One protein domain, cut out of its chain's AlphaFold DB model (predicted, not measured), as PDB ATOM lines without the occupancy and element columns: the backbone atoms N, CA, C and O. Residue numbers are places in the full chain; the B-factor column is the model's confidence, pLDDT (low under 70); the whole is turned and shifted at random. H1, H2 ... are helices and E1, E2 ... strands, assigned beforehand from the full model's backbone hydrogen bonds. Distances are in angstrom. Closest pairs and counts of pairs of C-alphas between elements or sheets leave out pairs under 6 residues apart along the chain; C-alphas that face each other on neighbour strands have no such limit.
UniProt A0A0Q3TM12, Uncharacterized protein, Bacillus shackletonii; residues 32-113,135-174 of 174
ATOM      1  N   LEU A  32     218.327 202.828 204.177       78.00
ATOM      2  CA  LEU A  32     218.115 204.230 204.506       78.00
ATOM      3  C   LEU A  32     216.673 204.426 204.990       78.00
ATOM      4  O   LEU A  32     215.723 204.326 204.211       78.00
ATOM      5  N   LYS A  33     216.501 204.734 206.277       81.81
ATOM      6  CA  LYS A  33     215.225 205.223 206.819       81.81
ATOM      7  C   LYS A  33     215.308 206.740 206.925       81.81
ATOM      8  O   LYS A  33     216.201 207.251 207.595       81.81
ATOM      9  N   LYS A  34     214.381 207.451 206.282       86.94
ATOM     10  CA  LYS A  34     214.262 208.911 206.361       86.94
ATOM     11  C   LYS A  34     212.926 209.285 206.981       86.94
ATOM     12  O   LYS A  34     211.878 208.888 206.474       86.94
ATOM     13  N   GLU A  35     212.976 210.048 208.058       87.94
ATOM     14  CA  GLU A  35     211.801 210.583 208.733       87.94
ATOM     15  C   GLU A  35     211.590 212.046 208.335       87.94
ATOM     16  O   GLU A  35     212.519 212.754 207.935       87.94
ATOM     17  N   LYS A  36     210.333 212.497 208.372       90.69
ATOM     18  CA  LYS A  36     210.012 213.898 208.095       90.69
ATOM     19  C   LYS A  36     210.355 214.727 209.328       90.69
ATOM     20  O   LYS A  36     209.838 214.466 210.409       90.69
ATOM     21  N   GLU A  37     211.171 215.757 209.141       93.62
ATOM     22  CA  GLU A  37     211.485 216.719 210.195       93.62
ATOM     23  C   GLU A  37     210.217 217.438 210.687       93.62
ATOM     24  O   GLU A  37     209.424 217.955 209.889       93.62
ATOM     25  N   ILE A  38     210.047 217.491 212.007       93.56
ATOM     26  CA  ILE A  38     209.086 218.366 212.670       93.56
ATOM     27  C   ILE A  38     209.757 219.735 212.776       93.56
ATOM     28  O   ILE A  38     210.795 219.892 213.413       93.56
ATOM     29  N   THR A  39     209.177 220.726 212.107       92.25
ATOM     30  CA  THR A  39     209.693 222.108 212.076       92.25
ATOM     31  C   THR A  39     208.830 223.077 212.875       92.25
ATOM     32  O   THR A  39     209.274 224.186 213.156       92.25
ATOM     33  N   ASP A  40     207.620 222.653 213.244       91.81
ATOM     34  CA  ASP A  40     206.692 223.435 214.048       91.81
ATOM     35  C   ASP A  40     207.211 223.579 215.484       91.81
ATOM     36  O   ASP A  40     207.426 222.588 216.186       91.81
ATOM     37  N   ILE A  41     207.452 224.823 215.894       89.31
ATOM     38  CA  ILE A  41     208.142 225.143 217.148       89.31
ATOM     39  C   ILE A  41     207.275 224.799 218.361       89.31
ATOM     40  O   ILE A  41     207.810 224.298 219.350       89.31
ATOM     41  N   ASP A  42     205.958 224.988 218.276       88.69
ATOM     42  CA  ASP A  42     205.040 224.647 219.365       88.69
ATOM     43  C   ASP A  42     204.943 223.131 219.557       88.69
ATOM     44  O   ASP A  42     205.068 222.646 220.680       88.69
ATOM     45  N   THR A  43     204.861 222.356 218.472       90.75
ATOM     46  CA  THR A  43     204.918 220.886 218.545       90.75
ATOM     47  C   THR A  43     206.225 220.391 219.176       90.75
ATOM     48  O   THR A  43     206.218 219.461 219.984       90.75
ATOM     49  N   LEU A  44     207.366 220.990 218.817       91.50
ATOM     50  CA  LEU A  44     208.663 220.642 219.406       91.50
ATOM     51  C   LEU A  44     208.733 221.015 220.893       91.50
ATOM     52  O   LEU A  44     209.290 220.260 221.688       91.50
ATOM     53  N   TYR A  45     208.149 222.147 221.279       89.31
ATOM     54  CA  TYR A  45     208.075 222.570 222.673       89.31
ATOM     55  C   TYR A  45     207.222 221.613 223.512       89.31
ATOM     56  O   TYR A  45     207.660 221.180 224.576       89.31
ATOM     57  N   GLU A  46     206.058 221.200 223.006       90.38
ATOM     58  CA  GLU A  46     205.215 220.191 223.656       90.38
ATOM     59  C   GLU A  46     205.943 218.852 223.810       90.38
ATOM     60  O   GLU A  46     205.867 218.217 224.863       90.38
ATOM     61  N   ARG A  47     206.709 218.417 222.801       93.25
ATOM     62  CA  ARG A  47     207.559 217.222 222.934       93.25
ATOM     63  C   ARG A  47     208.574 217.372 224.064       93.25
ATOM     64  O   ARG A  47     208.720 216.440 224.848       93.25
ATOM     65  N   ALA A  48     209.237 218.524 224.158       89.75
ATOM     66  CA  ALA A  48     210.218 218.800 225.203       89.75
ATOM     67  C   ALA A  48     209.581 218.823 226.606       89.75
ATOM     68  O   ALA A  48     210.119 218.213 227.527       89.75
ATOM     69  N   LEU A  49     208.402 219.441 226.763       87.88
ATOM     70  CA  LEU A  49     207.632 219.428 228.018       87.88
ATOM     71  C   LEU A  49     207.251 218.011 228.458       87.88
ATOM     72  O   LEU A  49     207.306 217.689 229.643       87.88
ATOM     73  N   ASN A  50     206.880 217.163 227.500       90.06
ATOM     74  CA  ASN A  50     206.492 215.779 227.755       90.06
ATOM     75  C   ASN A  50     207.691 214.810 227.817       90.06
ATOM     76  O   ASN A  50     207.482 213.604 227.944       90.06
ATOM     77  N   GLY A  51     208.932 215.300 227.698       88.69
ATOM     78  CA  GLY A  51     210.142 214.470 227.712       88.69
ATOM     79  C   GLY A  51     210.245 213.487 226.539       88.69
ATOM     80  O   GLY A  51     210.901 212.455 226.651       88.69
ATOM     81  N   ILE A  52     209.577 213.767 225.418       93.06
ATOM     82  CA  ILE A  52     209.578 212.903 224.235       93.06
ATOM     83  C   ILE A  52     210.842 213.187 223.425       93.06
ATOM     84  O   ILE A  52     210.982 214.265 222.840       93.06
ATOM     85  N   THR A  53     211.737 212.206 223.339       93.25
ATOM     86  CA  THR A  53     212.999 212.319 222.606       93.25
ATOM     87  C   THR A  53     213.388 211.020 221.917       93.25
ATOM     88  O   THR A  53     213.106 209.930 222.407       93.25
ATOM     89  N   ASP A  54     214.051 211.146 220.771       93.62
ATOM     90  CA  ASP A  54     214.543 210.012 219.995       93.62
ATOM     91  C   ASP A  54     216.004 209.649 220.363       93.62
ATOM     92  O   ASP A  54     216.545 208.683 219.822       93.62
ATOM     93  N   ASN A  55     216.654 210.414 221.258       87.94
ATOM     94  CA  ASN A  55     218.007 210.143 221.766       87.94
ATOM     95  C   ASN A  55     218.181 210.620 223.225       87.94
ATOM     96  O   ASN A  55     218.605 211.746 223.487       87.94
ATOM     97  N   GLU A  56     217.872 209.740 224.178       86.25
ATOM     98  CA  GLU A  56     217.938 210.044 225.617       86.25
ATOM     99  C   GLU A  56     219.366 210.304 226.130       86.25
ATOM    100  O   GLU A  56     219.553 211.107 227.043       86.25
ATOM    101  N   GLU A  57     220.381 209.647 225.557       83.19
ATOM    102  CA  GLU A  57     221.773 209.788 226.007       83.19
ATOM    103  C   GLU A  57     222.289 211.208 225.759       83.19
ATOM    104  O   GLU A  57     222.830 211.850 226.665       83.19
ATOM    105  N   ILE A  58     222.086 211.713 224.539       80.06
ATOM    106  CA  ILE A  58     222.473 213.077 224.177       80.06
ATOM    107  C   ILE A  58     221.667 214.095 224.971       80.06
ATOM    108  O   ILE A  58     222.252 215.052 225.479       80.06
ATOM    109  N   ASP A  59     220.360 213.890 225.121       77.88
ATOM    110  CA  ASP A  59     219.525 214.825 225.872       77.88
ATOM    111  C   ASP A  59     219.962 214.901 227.339       77.88
ATOM    112  O   ASP A  59     220.042 215.995 227.891       77.88
ATOM    113  N   GLY A  60     220.358 213.786 227.961       76.12
ATOM    114  CA  GLY A  60     220.932 213.791 229.310       76.12
ATOM    115  C   GLY A  60     222.238 214.594 229.418       76.12
ATOM    116  O   GLY A  60     222.430 215.372 230.360       76.12
ATOM    117  N   GLN A  61     223.136 214.454 228.440       76.88
ATOM    118  CA  GLN A  61     224.398 215.208 228.395       76.88
ATOM    119  C   GLN A  61     224.175 216.703 228.121       76.88
ATOM    120  O   GLN A  61     224.836 217.560 228.713       76.88
ATOM    121  N   LEU A  62     223.217 217.036 227.258       71.81
ATOM    122  CA  LEU A  62     222.877 218.415 226.930       71.81
ATOM    123  C   LEU A  62     222.119 219.096 228.071       71.81
ATOM    124  O   LEU A  62     222.493 220.197 228.463       71.81
ATOM    125  N   ASN A  63     221.143 218.441 228.693       68.06
ATOM    126  CA  ASN A  63     220.387 219.016 229.812       68.06
ATOM    127  C   ASN A  63     221.271 219.360 231.019       68.06
ATOM    128  O   ASN A  63     220.902 220.208 231.820       68.06
ATOM    129  N   SER A  64     222.456 218.755 231.142       68.12
ATOM    130  CA  SER A  64     223.424 219.070 232.201       68.12
ATOM    131  C   SER A  64     224.455 220.143 231.825       68.12
ATOM    132  O   SER A  64     225.198 220.590 232.699       68.12
ATOM    133  N   THR A  65     224.497 220.586 230.562       71.94
ATOM    134  CA  THR A  65     225.571 221.464 230.048       71.94
ATOM    135  C   THR A  65     225.073 222.642 229.198       71.94
ATOM    136  O   THR A  65     225.833 223.575 228.938       71.94
ATOM    137  N   VAL A  66     223.821 222.629 228.734       72.25
ATOM    138  CA  VAL A  66     223.295 223.661 227.834       72.25
ATOM    139  C   VAL A  66     223.170 225.000 228.555       72.25
ATOM    140  O   VAL A  66     222.508 225.133 229.581       72.25
ATOM    141  N   ILE A  67     223.785 226.009 227.944       73.12
ATOM    142  CA  ILE A  67     223.659 227.413 228.309       73.12
ATOM    143  C   ILE A  67     223.136 228.145 227.074       73.12
ATOM    144  O   ILE A  67     223.744 228.089 226.004       73.12
ATOM    145  N   LEU A  68     222.007 228.831 227.221       70.75
ATOM    146  CA  LEU A  68     221.448 229.694 226.182       70.75
ATOM    147  C   LEU A  68     221.797 231.139 226.539       70.75
ATOM    148  O   LEU A  68     221.228 231.703 227.463       70.75
ATOM    149  N   SER A  69     222.745 231.740 225.825       68.31
ATOM    150  CA  SER A  69     223.187 233.118 226.072       68.31
ATOM    151  C   SER A  69     222.892 234.026 224.886       68.31
ATOM    152  O   SER A  69     223.065 233.639 223.732       68.31
ATOM    153  N   GLY A  70     222.503 235.260 225.185       64.94
ATOM    154  CA  GLY A  70     222.438 236.373 224.245       64.94
ATOM    155  C   GLY A  70     222.967 237.655 224.886       64.94
ATOM    156  O   GLY A  70     223.268 237.695 226.077       64.94
ATOM    157  N   ASP A  71     223.030 238.737 224.112       63.31
ATOM    158  CA  ASP A  71     223.609 240.021 224.549       63.31
ATOM    159  C   ASP A  71     222.955 240.622 225.807       63.31
ATOM    160  O   ASP A  71     223.514 241.512 226.451       63.31
ATOM    161  N   LYS A  72     221.738 240.177 226.137       58.84
ATOM    162  CA  LYS A  72     220.904 240.709 227.221       58.84
ATOM    163  C   LYS A  72     220.607 239.705 228.337       58.84
ATOM    164  O   LYS A  72     219.875 240.063 229.257       58.84
ATOM    165  N   GLY A  73     221.158 238.490 228.284       63.66
ATOM    166  CA  GLY A  73     220.937 237.494 229.333       63.66
ATOM    167  C   GLY A  73     221.472 236.102 229.011       63.66
ATOM    168  O   GLY A  73     221.774 235.783 227.864       63.66
ATOM    169  N   THR A  74     221.559 235.275 230.049       67.19
ATOM    170  CA  THR A  74     222.000 233.880 229.979       67.19
ATOM    171  C   THR A  74     221.018 233.007 230.749       67.19
ATOM    172  O   THR A  74     220.708 233.311 231.897       67.19
ATOM    173  N   PHE A  75     220.565 231.925 230.126       69.94
ATOM    174  CA  PHE A  75     219.721 230.891 230.713       69.94
ATOM    175  C   PHE A  75     220.572 229.674 231.068       69.94
ATOM    176  O   PHE A  75     221.434 229.258 230.283       69.94
ATOM    177  N   SER A  76     220.334 229.133 232.262       68.31
ATOM    178  CA  SER A  76     221.064 227.987 232.800       68.31
ATOM    179  C   SER A  76     220.343 226.673 232.506       68.31
ATOM    180  O   SER A  76     219.181 226.660 232.118       68.31
ATOM    181  N   THR A  77     221.021 225.557 232.747       66.38
ATOM    182  CA  THR A  77     220.531 224.194 232.497       66.38
ATOM    183  C   THR A  77     219.176 223.879 233.135       66.38
ATOM    184  O   THR A  77     218.407 223.109 232.573       66.38
ATOM    185  N   ASN A  78     218.857 224.478 234.286       67.81
ATOM    186  CA  ASN A  78     217.595 224.222 234.993       67.81
ATOM    187  C   ASN A  78     216.391 224.915 234.337       67.81
ATOM    188  O   ASN A  78     215.252 224.533 234.597       67.81
ATOM    189  N   ASP A  79     216.648 225.909 233.487       74.12
ATOM    190  CA  ASP A  79     215.633 226.732 232.825       74.12
ATOM    191  C   ASP A  79     215.427 226.312 231.361       74.12
ATOM    192  O   ASP A  79     214.687 226.959 230.612       74.12
ATOM    193  N   VAL A  80     216.118 225.243 230.939       80.56
ATOM    194  CA  VAL A  80     216.175 224.790 229.553       80.56
ATOM    195  C   VAL A  80     215.503 223.434 229.395       80.56
ATOM    196  O   VAL A  80     215.854 222.457 230.048       80.56
ATOM    197  N   LEU A  81     214.555 223.370 228.463       87.06
ATOM    198  CA  LEU A  81     213.915 222.134 228.018       87.06
ATOM    199  C   LEU A  81     214.533 221.693 226.696       87.06
ATOM    200  O   LEU A  81     214.932 222.537 225.892       87.06
ATOM    201  N   SER A  82     214.583 220.392 226.420       89.94
ATOM    202  CA  SER A  82     215.084 219.890 225.141       89.94
ATOM    203  C   SER A  82     214.296 218.694 224.615       89.94
ATOM    204  O   SER A  82     213.601 218.000 225.354       89.94
ATOM    205  N   THR A  83     214.368 218.498 223.302       92.81
ATOM    206  CA  THR A  83     213.879 217.304 222.610       92.81
ATOM    207  C   THR A  83     214.798 217.006 221.437       92.81
ATOM    208  O   THR A  83     215.212 217.923 220.712       92.81
ATOM    209  N   THR A  84     215.087 215.730 221.212       94.88
ATOM    210  CA  THR A  84     215.787 215.271 220.016       94.88
ATOM    211  C   THR A  84     214.841 214.542 219.073       94.88
ATOM    212  O   THR A  84     214.005 213.738 219.483       94.88
ATOM    213  N   GLN A  85     214.994 214.836 217.783       95.19
ATOM    214  CA  GLN A  85     214.352 214.122 216.692       95.19
ATOM    215  C   GLN A  85     215.404 213.420 215.829       95.19
ATOM    216  O   GLN A  85     216.372 214.049 215.394       95.19
ATOM    217  N   LYS A  86     215.179 212.148 215.503       94.38
ATOM    218  CA  LYS A  86     215.960 211.413 214.505       94.38
ATOM    219  C   LYS A  86     215.443 211.712 213.094       94.38
ATOM    220  O   LYS A  86     214.249 211.636 212.824       94.38
ATOM    221  N   LEU A  87     216.343 212.054 212.175       93.31
ATOM    222  CA  LEU A  87     216.009 212.442 210.798       93.31
ATOM    223  C   LEU A  87     216.335 211.332 209.798       93.31
ATOM    224  O   LEU A  87     215.514 211.008 208.936       93.31
ATOM    225  N   THR A  88     217.520 210.730 209.905       91.06
ATOM    226  CA  THR A  88     217.924 209.603 209.056       91.06
ATOM    227  C   THR A  88     218.655 208.526 209.842       91.06
ATOM    228  O   THR A  88     219.269 208.788 210.873       91.06
ATOM    229  N   SER A  89     218.593 207.302 209.326       86.31
ATOM    230  CA  SER A  89     219.412 206.170 209.755       86.31
ATOM    231  C   SER A  89     219.892 205.447 208.508       86.31
ATOM    232  O   SER A  89     219.060 205.012 207.708       86.31
ATOM    233  N   GLU A  90     221.200 205.315 208.354       84.94
ATOM    234  CA  GLU A  90     221.840 204.530 207.311       84.94
ATOM    235  C   GLU A  90     222.736 203.481 207.969       84.94
ATOM    236  O   GLU A  90     223.707 203.791 208.657       84.94
ATOM    237  N   GLN A  91     222.364 202.216 207.794       80.12
ATOM    238  CA  GLN A  91     223.160 201.091 208.262       80.12
ATOM    239  C   GLN A  91     223.953 200.531 207.084       80.12
ATOM    240  O   GLN A  91     223.358 200.054 206.114       80.12
ATOM    241  N   THR A  92     225.274 200.540 207.219       77.12
ATOM    242  CA  THR A  92     226.195 199.779 206.372       77.12
ATOM    243  C   THR A  92     226.811 198.640 207.192       77.12
ATOM    244  O   THR A  92     226.523 198.466 208.379       77.12
ATOM    245  N   ASP A  93     227.675 197.852 206.564       73.00
ATOM    246  CA  ASP A  93     228.423 196.776 207.221       73.00
ATOM    247  C   ASP A  93     229.413 197.217 208.274       73.00
ATOM    248  O   ASP A  93     229.703 196.482 209.216       73.00
ATOM    249  N   GLU A  94     229.982 198.391 208.049       74.94
ATOM    250  CA  GLU A  94     231.139 198.876 208.783       74.94
ATOM    251  C   GLU A  94     230.765 200.033 209.708       74.94
ATOM    252  O   GLU A  94     231.528 200.361 210.620       74.94
ATOM    253  N   SER A  95     229.599 200.649 209.490       79.44
ATOM    254  CA  SER A  95     229.143 201.800 210.257       79.44
ATOM    255  C   SER A  95     227.624 201.927 210.292       79.44
ATOM    256  O   SER A  95     226.917 201.637 209.324       79.44
ATOM    257  N   LEU A  96     227.146 202.438 211.421       84.44
ATOM    258  CA  LEU A  96     225.838 203.063 211.549       84.44
ATOM    259  C   LEU A  96     226.057 204.577 211.482       84.44
ATOM    260  O   LEU A  96     226.843 205.114 212.266       84.44
ATOM    261  N   GLU A  97     225.400 205.229 210.527       88.44
ATOM    262  CA  GLU A  97     225.320 206.683 210.446       88.44
ATOM    263  C   GLU A  97     223.881 207.125 210.708       88.44
ATOM    264  O   GLU A  97     222.932 206.665 210.070       88.44
ATOM    265  N   GLU A  98     223.700 208.018 211.670       91.88
ATOM    266  CA  GLU A  98     222.392 208.564 212.013       91.88
ATOM    267  C   GLU A  98     222.469 210.081 212.000       91.88
ATOM    268  O   GLU A  98     223.497 210.666 212.330       91.88
ATOM    269  N   SER A  99     221.380 210.737 211.617       92.88
ATOM    270  CA  SER A  99     221.271 212.186 211.733       92.88
ATOM    271  C   SER A  99     220.142 212.556 212.671       92.88
ATOM    272  O   SER A  99     219.083 211.922 212.680       92.88
ATOM    273  N   PHE A 100     220.381 213.597 213.455       94.62
ATOM    274  CA  PHE A 100     219.472 214.074 214.477       94.62
ATOM    275  C   PHE A 100     219.386 215.597 214.442       94.62
ATOM    276  O   PHE A 100     220.283 216.290 213.948       94.62
ATOM    277  N   VAL A 101     218.304 216.115 215.011       95.12
ATOM    278  CA  VAL A 101     218.176 217.515 215.393       95.12
ATOM    279  C   VAL A 101     217.738 217.589 216.847       95.12
ATOM    280  O   VAL A 101     216.671 217.098 217.207       95.12
ATOM    281  N   THR A 102     218.558 218.225 217.675       93.12
ATOM    282  CA  THR A 102     218.186 218.557 219.050       93.12
ATOM    283  C   THR A 102     217.706 219.993 219.086       93.12
ATOM    284  O   THR A 102     218.394 220.889 218.595       93.12
ATOM    285  N   THR A 103     216.522 220.210 219.649       92.00
ATOM    286  CA  THR A 103     215.974 221.544 219.887       92.00
ATOM    287  C   THR A 103     215.949 221.814 221.383       92.00
ATOM    288  O   THR A 103     215.366 221.038 222.132       92.00
ATOM    289  N   SER A 104     216.568 222.913 221.802       89.44
ATOM    290  CA  SER A 104     216.578 223.399 223.182       89.44
ATOM    291  C   SER A 104     215.771 224.686 223.286       89.44
ATOM    292  O   SER A 104     215.854 225.534 222.396       89.44
ATOM    293  N   PHE A 105     215.032 224.845 224.378       86.81
ATOM    294  CA  PHE A 105     214.122 225.952 224.644       86.81
ATOM    295  C   PHE A 105     214.439 226.609 225.978       86.81
ATOM    296  O   PHE A 105     214.604 225.905 226.966       86.81
ATOM    297  N   ALA A 106     214.419 227.937 226.023       82.31
ATOM    298  CA  ALA A 106     214.372 228.704 227.263       82.31
ATOM    299  C   ALA A 106     213.101 229.556 227.271       82.31
ATOM    300  O   ALA A 106     212.789 230.218 226.275       82.31
ATOM    301  N   THR A 107     212.366 229.531 228.383       74.75
ATOM    302  CA  THR A 107     211.150 230.337 228.549       74.75
ATOM    303  C   THR A 107     211.467 231.541 229.417       74.75
ATOM    304  O   THR A 107     211.973 231.391 230.526       74.75
ATOM    305  N   LEU A 108     211.160 232.732 228.917       67.75
ATOM    306  CA  LEU A 108     211.294 233.972 229.663       67.75
ATOM    307  C   LEU A 108     209.909 234.467 230.080       67.75
ATOM    308  O   LEU A 108     209.081 234.755 229.215       67.75
ATOM    309  N   ASP A 109     209.684 234.592 231.387       63.09
ATOM    310  CA  ASP A 109     208.530 235.309 231.932       63.09
ATOM    311  C   ASP A 109     208.874 236.798 232.052       63.09
ATOM    312  O   ASP A 109     209.775 237.176 232.808       63.09
ATOM    313  N   LEU A 110     208.170 237.620 231.269       60.09
ATOM    314  CA  LEU A 110     208.358 239.071 231.209       60.09
ATOM    315  C   LEU A 110     207.654 239.825 232.349       60.09
ATOM    316  O   LEU A 110     207.840 241.033 232.456       60.09
ATOM    317  N   ASN A 111     206.836 239.156 233.169       54.34
ATOM    318  CA  ASN A 111     206.120 239.785 234.289       54.34
ATOM    319  C   ASN A 111     206.823 239.595 235.640       54.34
ATOM    320  O   ASN A 111     206.332 240.084 236.656       54.34
ATOM    321  N   ASN A 112     207.931 238.856 235.676       55.25
ATOM    322  CA  ASN A 112     208.686 238.661 236.902       55.25
ATOM    323  C   ASN A 112     209.747 239.763 237.031       55.25
ATOM    324  O   ASN A 112     210.754 239.733 236.331       55.25
ATOM    325  N   ASP A 113     209.531 240.729 237.925       51.78
ATOM    326  CA  ASP A 113     210.467 241.839 238.174       51.78
ATOM    327  C   ASP A 113     211.846 241.370 238.694       51.78
ATOM    328  O   ASP A 113     212.828 242.108 238.593       51.78
ATOM    329  N   LYS A 135     202.400 236.845 228.469       52.50
ATOM    330  CA  LYS A 135     203.745 237.318 228.071       52.50
ATOM    331  C   LYS A 135     204.880 236.356 228.406       52.50
ATOM    332  O   LYS A 135     205.714 236.667 229.260       52.50
ATOM    333  N   SER A 136     204.964 235.232 227.698       59.44
ATOM    334  CA  SER A 136     206.215 234.472 227.656       59.44
ATOM    335  C   SER A 136     206.834 234.492 226.263       59.44
ATOM    336  O   SER A 136     206.165 234.358 225.238       59.44
ATOM    337  N   VAL A 137     208.145 234.715 226.216       64.81
ATOM    338  CA  VAL A 137     208.928 234.579 224.984       64.81
ATOM    339  C   VAL A 137     209.741 233.305 225.107       64.81
ATOM    340  O   VAL A 137     210.414 233.081 226.114       64.81
ATOM    341  N   LYS A 138     209.683 232.465 224.075       76.62
ATOM    342  CA  LYS A 138     210.479 231.244 223.988       76.62
ATOM    343  C   LYS A 138     211.673 231.508 223.081       76.62
ATOM    344  O   LYS A 138     211.509 231.750 221.882       76.62
ATOM    345  N   ALA A 139     212.870 231.460 223.647       83.06
ATOM    346  CA  ALA A 139     214.094 231.349 222.866       83.06
ATOM    347  C   ALA A 139     214.296 229.880 222.501       83.06
ATOM    348  O   ALA A 139     214.062 229.005 223.340       83.06
ATOM    349  N   TYR A 140     214.757 229.596 221.288       87.50
ATOM    350  CA  TYR A 140     215.123 228.238 220.914       87.50
ATOM    351  C   TYR A 140     216.417 228.179 220.107       87.50
ATOM    352  O   TYR A 140     216.751 229.086 219.339       87.50
ATOM    353  N   SER A 141     217.124 227.063 220.255       89.50
ATOM    354  CA  SER A 141     218.285 226.683 219.452       89.50
ATOM    355  C   SER A 141     218.078 225.273 218.918       89.50
ATOM    356  O   SER A 141     217.570 224.410 219.625       89.50
ATOM    357  N   ARG A 142     218.449 225.040 217.662       92.31
ATOM    358  CA  ARG A 142     218.359 223.754 216.971       92.31
ATOM    359  C   ARG A 142     219.736 223.387 216.451       92.31
ATOM    360  O   ARG A 142     220.286 224.099 215.606       92.31
ATOM    361  N   ILE A 143     220.264 222.271 216.929       92.12
ATOM    362  CA  ILE A 143     221.566 221.737 216.543       92.12
ATOM    363  C   ILE A 143     221.321 220.466 215.746       92.12
ATOM    364  O   ILE A 143     220.758 219.500 216.252       92.12
ATOM    365  N   TYR A 144     221.749 220.483 214.492       94.31
ATOM    366  CA  TYR A 144     221.721 219.339 213.598       94.31
ATOM    367  C   TYR A 144     223.095 218.696 213.624       94.31
ATOM    368  O   TYR A 144     224.112 219.385 213.482       94.31
ATOM    369  N   TYR A 145     223.128 217.383 213.773       93.31
ATOM    370  CA  TYR A 145     224.373 216.634 213.797       93.31
ATOM    371  C   TYR A 145     224.181 215.235 213.235       93.31
ATOM    372  O   TYR A 145     223.067 214.709 213.183       93.31
ATOM    373  N   THR A 146     225.288 214.642 212.805       92.50
ATOM    374  CA  THR A 146     225.371 213.222 212.491       92.50
ATOM    375  C   THR A 146     226.178 212.494 213.553       92.50
ATOM    376  O   THR A 146     227.121 213.046 214.130       92.50
ATOM    377  N   THR A 147     225.784 211.257 213.829       91.50
ATOM    378  CA  THR A 147     226.536 210.312 214.645       91.50
ATOM    379  C   THR A 147     227.104 209.236 213.733       91.50
ATOM    380  O   THR A 147     226.433 208.757 212.820       91.50
ATOM    381  N   SER A 148     228.360 208.865 213.960       89.44
ATOM    382  CA  SER A 148     228.979 207.726 213.287       89.44
ATOM    383  C   SER A 148     229.721 206.880 214.303       89.44
ATOM    384  O   SER A 148     230.602 207.373 215.015       89.44
ATOM    385  N   THR A 149     229.375 205.598 214.373       85.94
ATOM    386  CA  THR A 149     230.062 204.644 215.243       85.94
ATOM    387  C   THR A 149     231.018 203.799 214.416       85.94
ATOM    388  O   THR A 149     230.597 203.015 213.566       85.94
ATOM    389  N   LYS A 150     232.321 203.935 214.692       82.81
ATOM    390  CA  LYS A 150     233.382 203.122 214.083       82.81
ATOM    391  C   LYS A 150     234.329 202.631 215.169       82.81
ATOM    392  O   LYS A 150     234.791 203.423 215.984       82.81
ATOM    393  N   ASN A 151     234.631 201.331 215.187       83.12
ATOM    394  CA  ASN A 151     235.514 200.708 216.188       83.12
ATOM    395  C   ASN A 151     235.114 201.021 217.647       83.12
ATOM    396  O   ASN A 151     235.974 201.306 218.477       83.12
ATOM    397  N   SER A 152     233.810 201.011 217.946       80.62
ATOM    398  CA  SER A 152     233.250 201.346 219.269       80.62
ATOM    399  C   SER A 152     233.484 202.789 219.742       80.62
ATOM    400  O   SER A 152     233.291 203.082 220.919       80.62
ATOM    401  N   LEU A 153     233.874 203.699 218.842       83.94
ATOM    402  CA  LEU A 153     233.960 205.134 219.107       83.94
ATOM    403  C   LEU A 153     232.853 205.862 218.344       83.94
ATOM    404  O   LEU A 153     232.785 205.793 217.112       83.94
ATOM    405  N   THR A 154     232.002 206.571 219.083       86.12
ATOM    406  CA  THR A 154     230.958 207.430 218.518       86.12
ATOM    407  C   THR A 154     231.533 208.810 218.236       86.12
ATOM    408  O   THR A 154     232.064 209.471 219.127       86.12
ATOM    409  N   HIS A 155     231.435 209.234 216.983       88.38
ATOM    410  CA  HIS A 155     231.832 210.557 216.527       88.38
ATOM    411  C   HIS A 155     230.584 211.398 216.294       88.38
ATOM    412  O   HIS A 155     229.615 210.908 215.718       88.38
ATOM    413  N   TYR A 156     230.644 212.662 216.703       89.31
ATOM    414  CA  TYR A 156     229.580 213.641 216.509       89.31
ATOM    415  C   TYR A 156     230.062 214.722 215.548       89.31
ATOM    416  O   TYR A 156     231.102 215.340 215.784       89.31
ATOM    417  N   ALA A 157     229.313 214.967 214.478       92.19
ATOM    418  CA  ALA A 157     229.604 216.035 213.530       92.19
ATOM    419  C   ALA A 157     228.414 216.989 213.443       92.19
ATOM    420  O   ALA A 157     227.354 216.628 212.941       92.19
ATOM    421  N   ILE A 158     228.588 218.220 213.928       92.50
ATOM    422  CA  ILE A 158     227.574 219.272 213.798       92.50
ATOM    423  C   ILE A 158     227.520 219.711 212.334       92.50
ATOM    424  O   ILE A 158     228.532 220.111 211.760       92.50
ATOM    425  N   THR A 159     226.334 219.658 211.736       92.62
ATOM    426  CA  THR A 159     226.120 219.981 210.318       92.62
ATOM    427  C   THR A 159     225.467 221.341 210.121       92.62
ATOM    428  O   THR A 159     225.709 222.009 209.117       92.62
ATOM    429  N   LYS A 160     224.634 221.770 211.073       93.00
ATOM    430  CA  LYS A 160     223.896 223.033 211.008       93.00
ATOM    431  C   LYS A 160     223.459 223.447 212.408       93.00
ATOM    432  O   LYS A 160     223.061 222.614 213.214       93.00
ATOM    433  N   VAL A 161     223.474 224.748 212.671       90.31
ATOM    434  CA  VAL A 161     222.893 225.340 213.879       90.31
ATOM    435  C   VAL A 161     221.955 226.460 213.453       90.31
ATOM    436  O   VAL A 161     222.295 227.267 212.588       90.31
ATOM    437  N   THR A 162     220.759 226.495 214.027       90.50
ATOM    438  CA  THR A 162     219.766 227.557 213.812       90.50
ATOM    439  C   THR A 162     219.123 227.924 215.136       90.50
ATOM    440  O   THR A 162     219.079 227.092 216.029       90.50
ATOM    441  N   GLY A 163     218.568 229.119 215.262       86.81
ATOM    442  CA  GLY A 163     217.844 229.511 216.465       86.81
ATOM    443  C   GLY A 163     216.922 230.684 216.194       86.81
ATOM    444  O   GLY A 163     216.923 231.243 215.094       86.81
ATOM    445  N   GLY A 164     216.133 231.041 217.196       84.44
ATOM    446  CA  GLY A 164     215.188 232.137 217.084       84.44
ATOM    447  C   GLY A 164     214.444 232.410 218.378       84.44
ATOM    448  O   GLY A 164     214.698 231.804 219.418       84.44
ATOM    449  N   TRP A 165     213.507 233.344 218.274       79.81
ATOM    450  CA  TRP A 165     212.602 233.741 219.342       79.81
ATOM    451  C   TRP A 165     211.176 233.611 218.822       79.81
ATOM    452  O   TRP A 165     210.904 233.996 217.684       79.81
ATOM    453  N   THR A 166     210.278 233.074 219.639       73.88
ATOM    454  CA  THR A 166     208.842 233.076 219.357       73.88
ATOM    455  C   THR A 166     208.088 233.663 220.542       73.88
ATOM    456  O   THR A 166     208.394 233.360 221.697       73.88
ATOM    457  N   SER A 167     207.124 234.537 220.262       66.12
ATOM    458  CA  SER A 167     206.151 234.983 221.257       66.12
ATOM    459  C   SER A 167     205.162 233.851 221.499       66.12
ATOM    460  O   SER A 167     204.642 233.285 220.538       66.12
ATOM    461  N   TYR A 168     204.898 233.528 222.756       60.47
ATOM    462  CA  TYR A 168     203.868 232.573 223.121       60.47
ATOM    463  C   TYR A 168     202.713 233.316 223.781       60.47
ATOM    464  O   TYR A 168     202.879 233.858 224.870       60.47
ATOM    465  N   ASP A 169     201.562 233.331 223.112       56.34
ATOM    466  CA  ASP A 169     200.308 233.831 223.671       56.34
ATOM    467  C   ASP A 169     199.393 232.634 223.993       56.34
ATOM    468  O   ASP A 169     198.893 231.983 223.072       56.34
ATOM    469  N   PRO A 170     199.188 232.287 225.277       50.62
ATOM    470  CA  PRO A 170     198.316 231.183 225.667       50.62
ATOM    471  C   PRO A 170     196.806 231.471 225.525       50.62
ATOM    472  O   PRO A 170     196.010 230.579 225.828       50.62
ATOM    473  N   TYR A 171     196.369 232.663 225.093       49.81
ATOM    474  CA  TYR A 171     194.942 233.003 225.030       49.81
ATOM    475  C   TYR A 171     194.317 232.756 223.653       49.81
ATOM    476  O   TYR A 171     194.377 233.584 222.750       49.81
ATOM    477  N   VAL A 172     193.593 231.639 223.535       37.38
ATOM    478  CA  VAL A 172     192.542 231.463 222.522       37.38
ATOM    479  C   VAL A 172     191.197 231.661 223.220       37.38
ATOM    480  O   VAL A 172     190.744 230.789 223.960       37.38
ATOM    481  N   PHE A 173     190.560 232.818 223.026       35.34
ATOM    482  CA  PHE A 173     189.165 233.009 223.430       35.34
ATOM    483  C   PHE A 173     188.256 232.193 222.491       35.34
ATOM    484  O   PHE A 173     188.272 232.418 221.279       35.34
ATOM    485  N   PHE A 174     187.481 231.257 223.051       36.22
ATOM    486  CA  PHE A 174     186.301 230.646 222.420       36.22
ATOM    487  C   PHE A 174     185.028 231.258 223.005       36.22
ATOM    488  O   PHE A 174     185.015 231.508 224.233       36.22
TER     489      PHE A 174
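This is residues 32 to 113 and 135 to 174 of the 174 residues of an uncharacterized protein of Bacillus shackletonii (UniProt A0A0Q3TM12). A long, twisted antiparallel sheet, order E1, E4, E5, E6, E7, curls round helix H1, with H2 over E4 and the small hairpin E2 and E3 near one end of E5. The printed part has 122 residues, with two named helices and seven named strands in the order E1, H1, H2, E2, E3, E4, E5, E6, E7; the class is mixed, helices and strands. It is elongated, 56 by 34 by 22 A, yet only just compact, close to loose, with a radius of gyration of the C-alphas of 16.3 A.

In the large sheet, E1 is residues 32 to 34, from C-alpha 32 at (218.115, 204.230, 204.506); E4, residues 80 to 91, spans 32.6 A; E5, residues 96 to 109, 41.9 A; E6, residues 136 to 150, 43.6 A; E7, residues 153 to 168, 40.9 A, ending with C-alpha 168 at (203.868, 232.573, 223.121). H1 is residues 41 to 49, 12.3 A; H2, 56 to 63, 10.2 A; E2, 68 to 70; E3, 73 to 75.

N 103 and O 83 of hairpin E4 and E5 are 2.8 A apart, N 104 and O 141 of E5 and E6 2.8 A, N 142 and O 162 of hairpin E6 and E7 2.7 A, and N 33 and O 89 of edge strand E1 and E4 2.9 A, each within hydrogen-bond range. E4 bends by 51 degrees at residue 88, E7 by 61 degrees at residue 165. H1 is on the sheet; its closest C-alphas to E4, Ala 48 and Thr 83, are 4.7 A apart. H2 is on it at a height of 8.2 A, slantwise to the strands, at 36 degrees to E4 on the local plane. H1 and H2 are apart; in both, every O i to N i+4 pair is within hydrogen-bond range. In hairpin E2 and E3, N 70 and O 73 are within hydrogen-bond range at 2.8 A; the closest C-alphas of E3 and E5, Phe 75 and Ala 106, are 6.7 A apart.

The C-alphas farthest apart, Asn 151 and Phe 174, are 57.9 A apart. Residues 114 to 134 are not printed; C-alphas 113 and 135 are 12.9 A apart across the cut. Of the links printed whole, none is long. Mean pLDDT of the printed part is 80.0; 29 residues are under 70, among them 69 to 78 and 167 to 174.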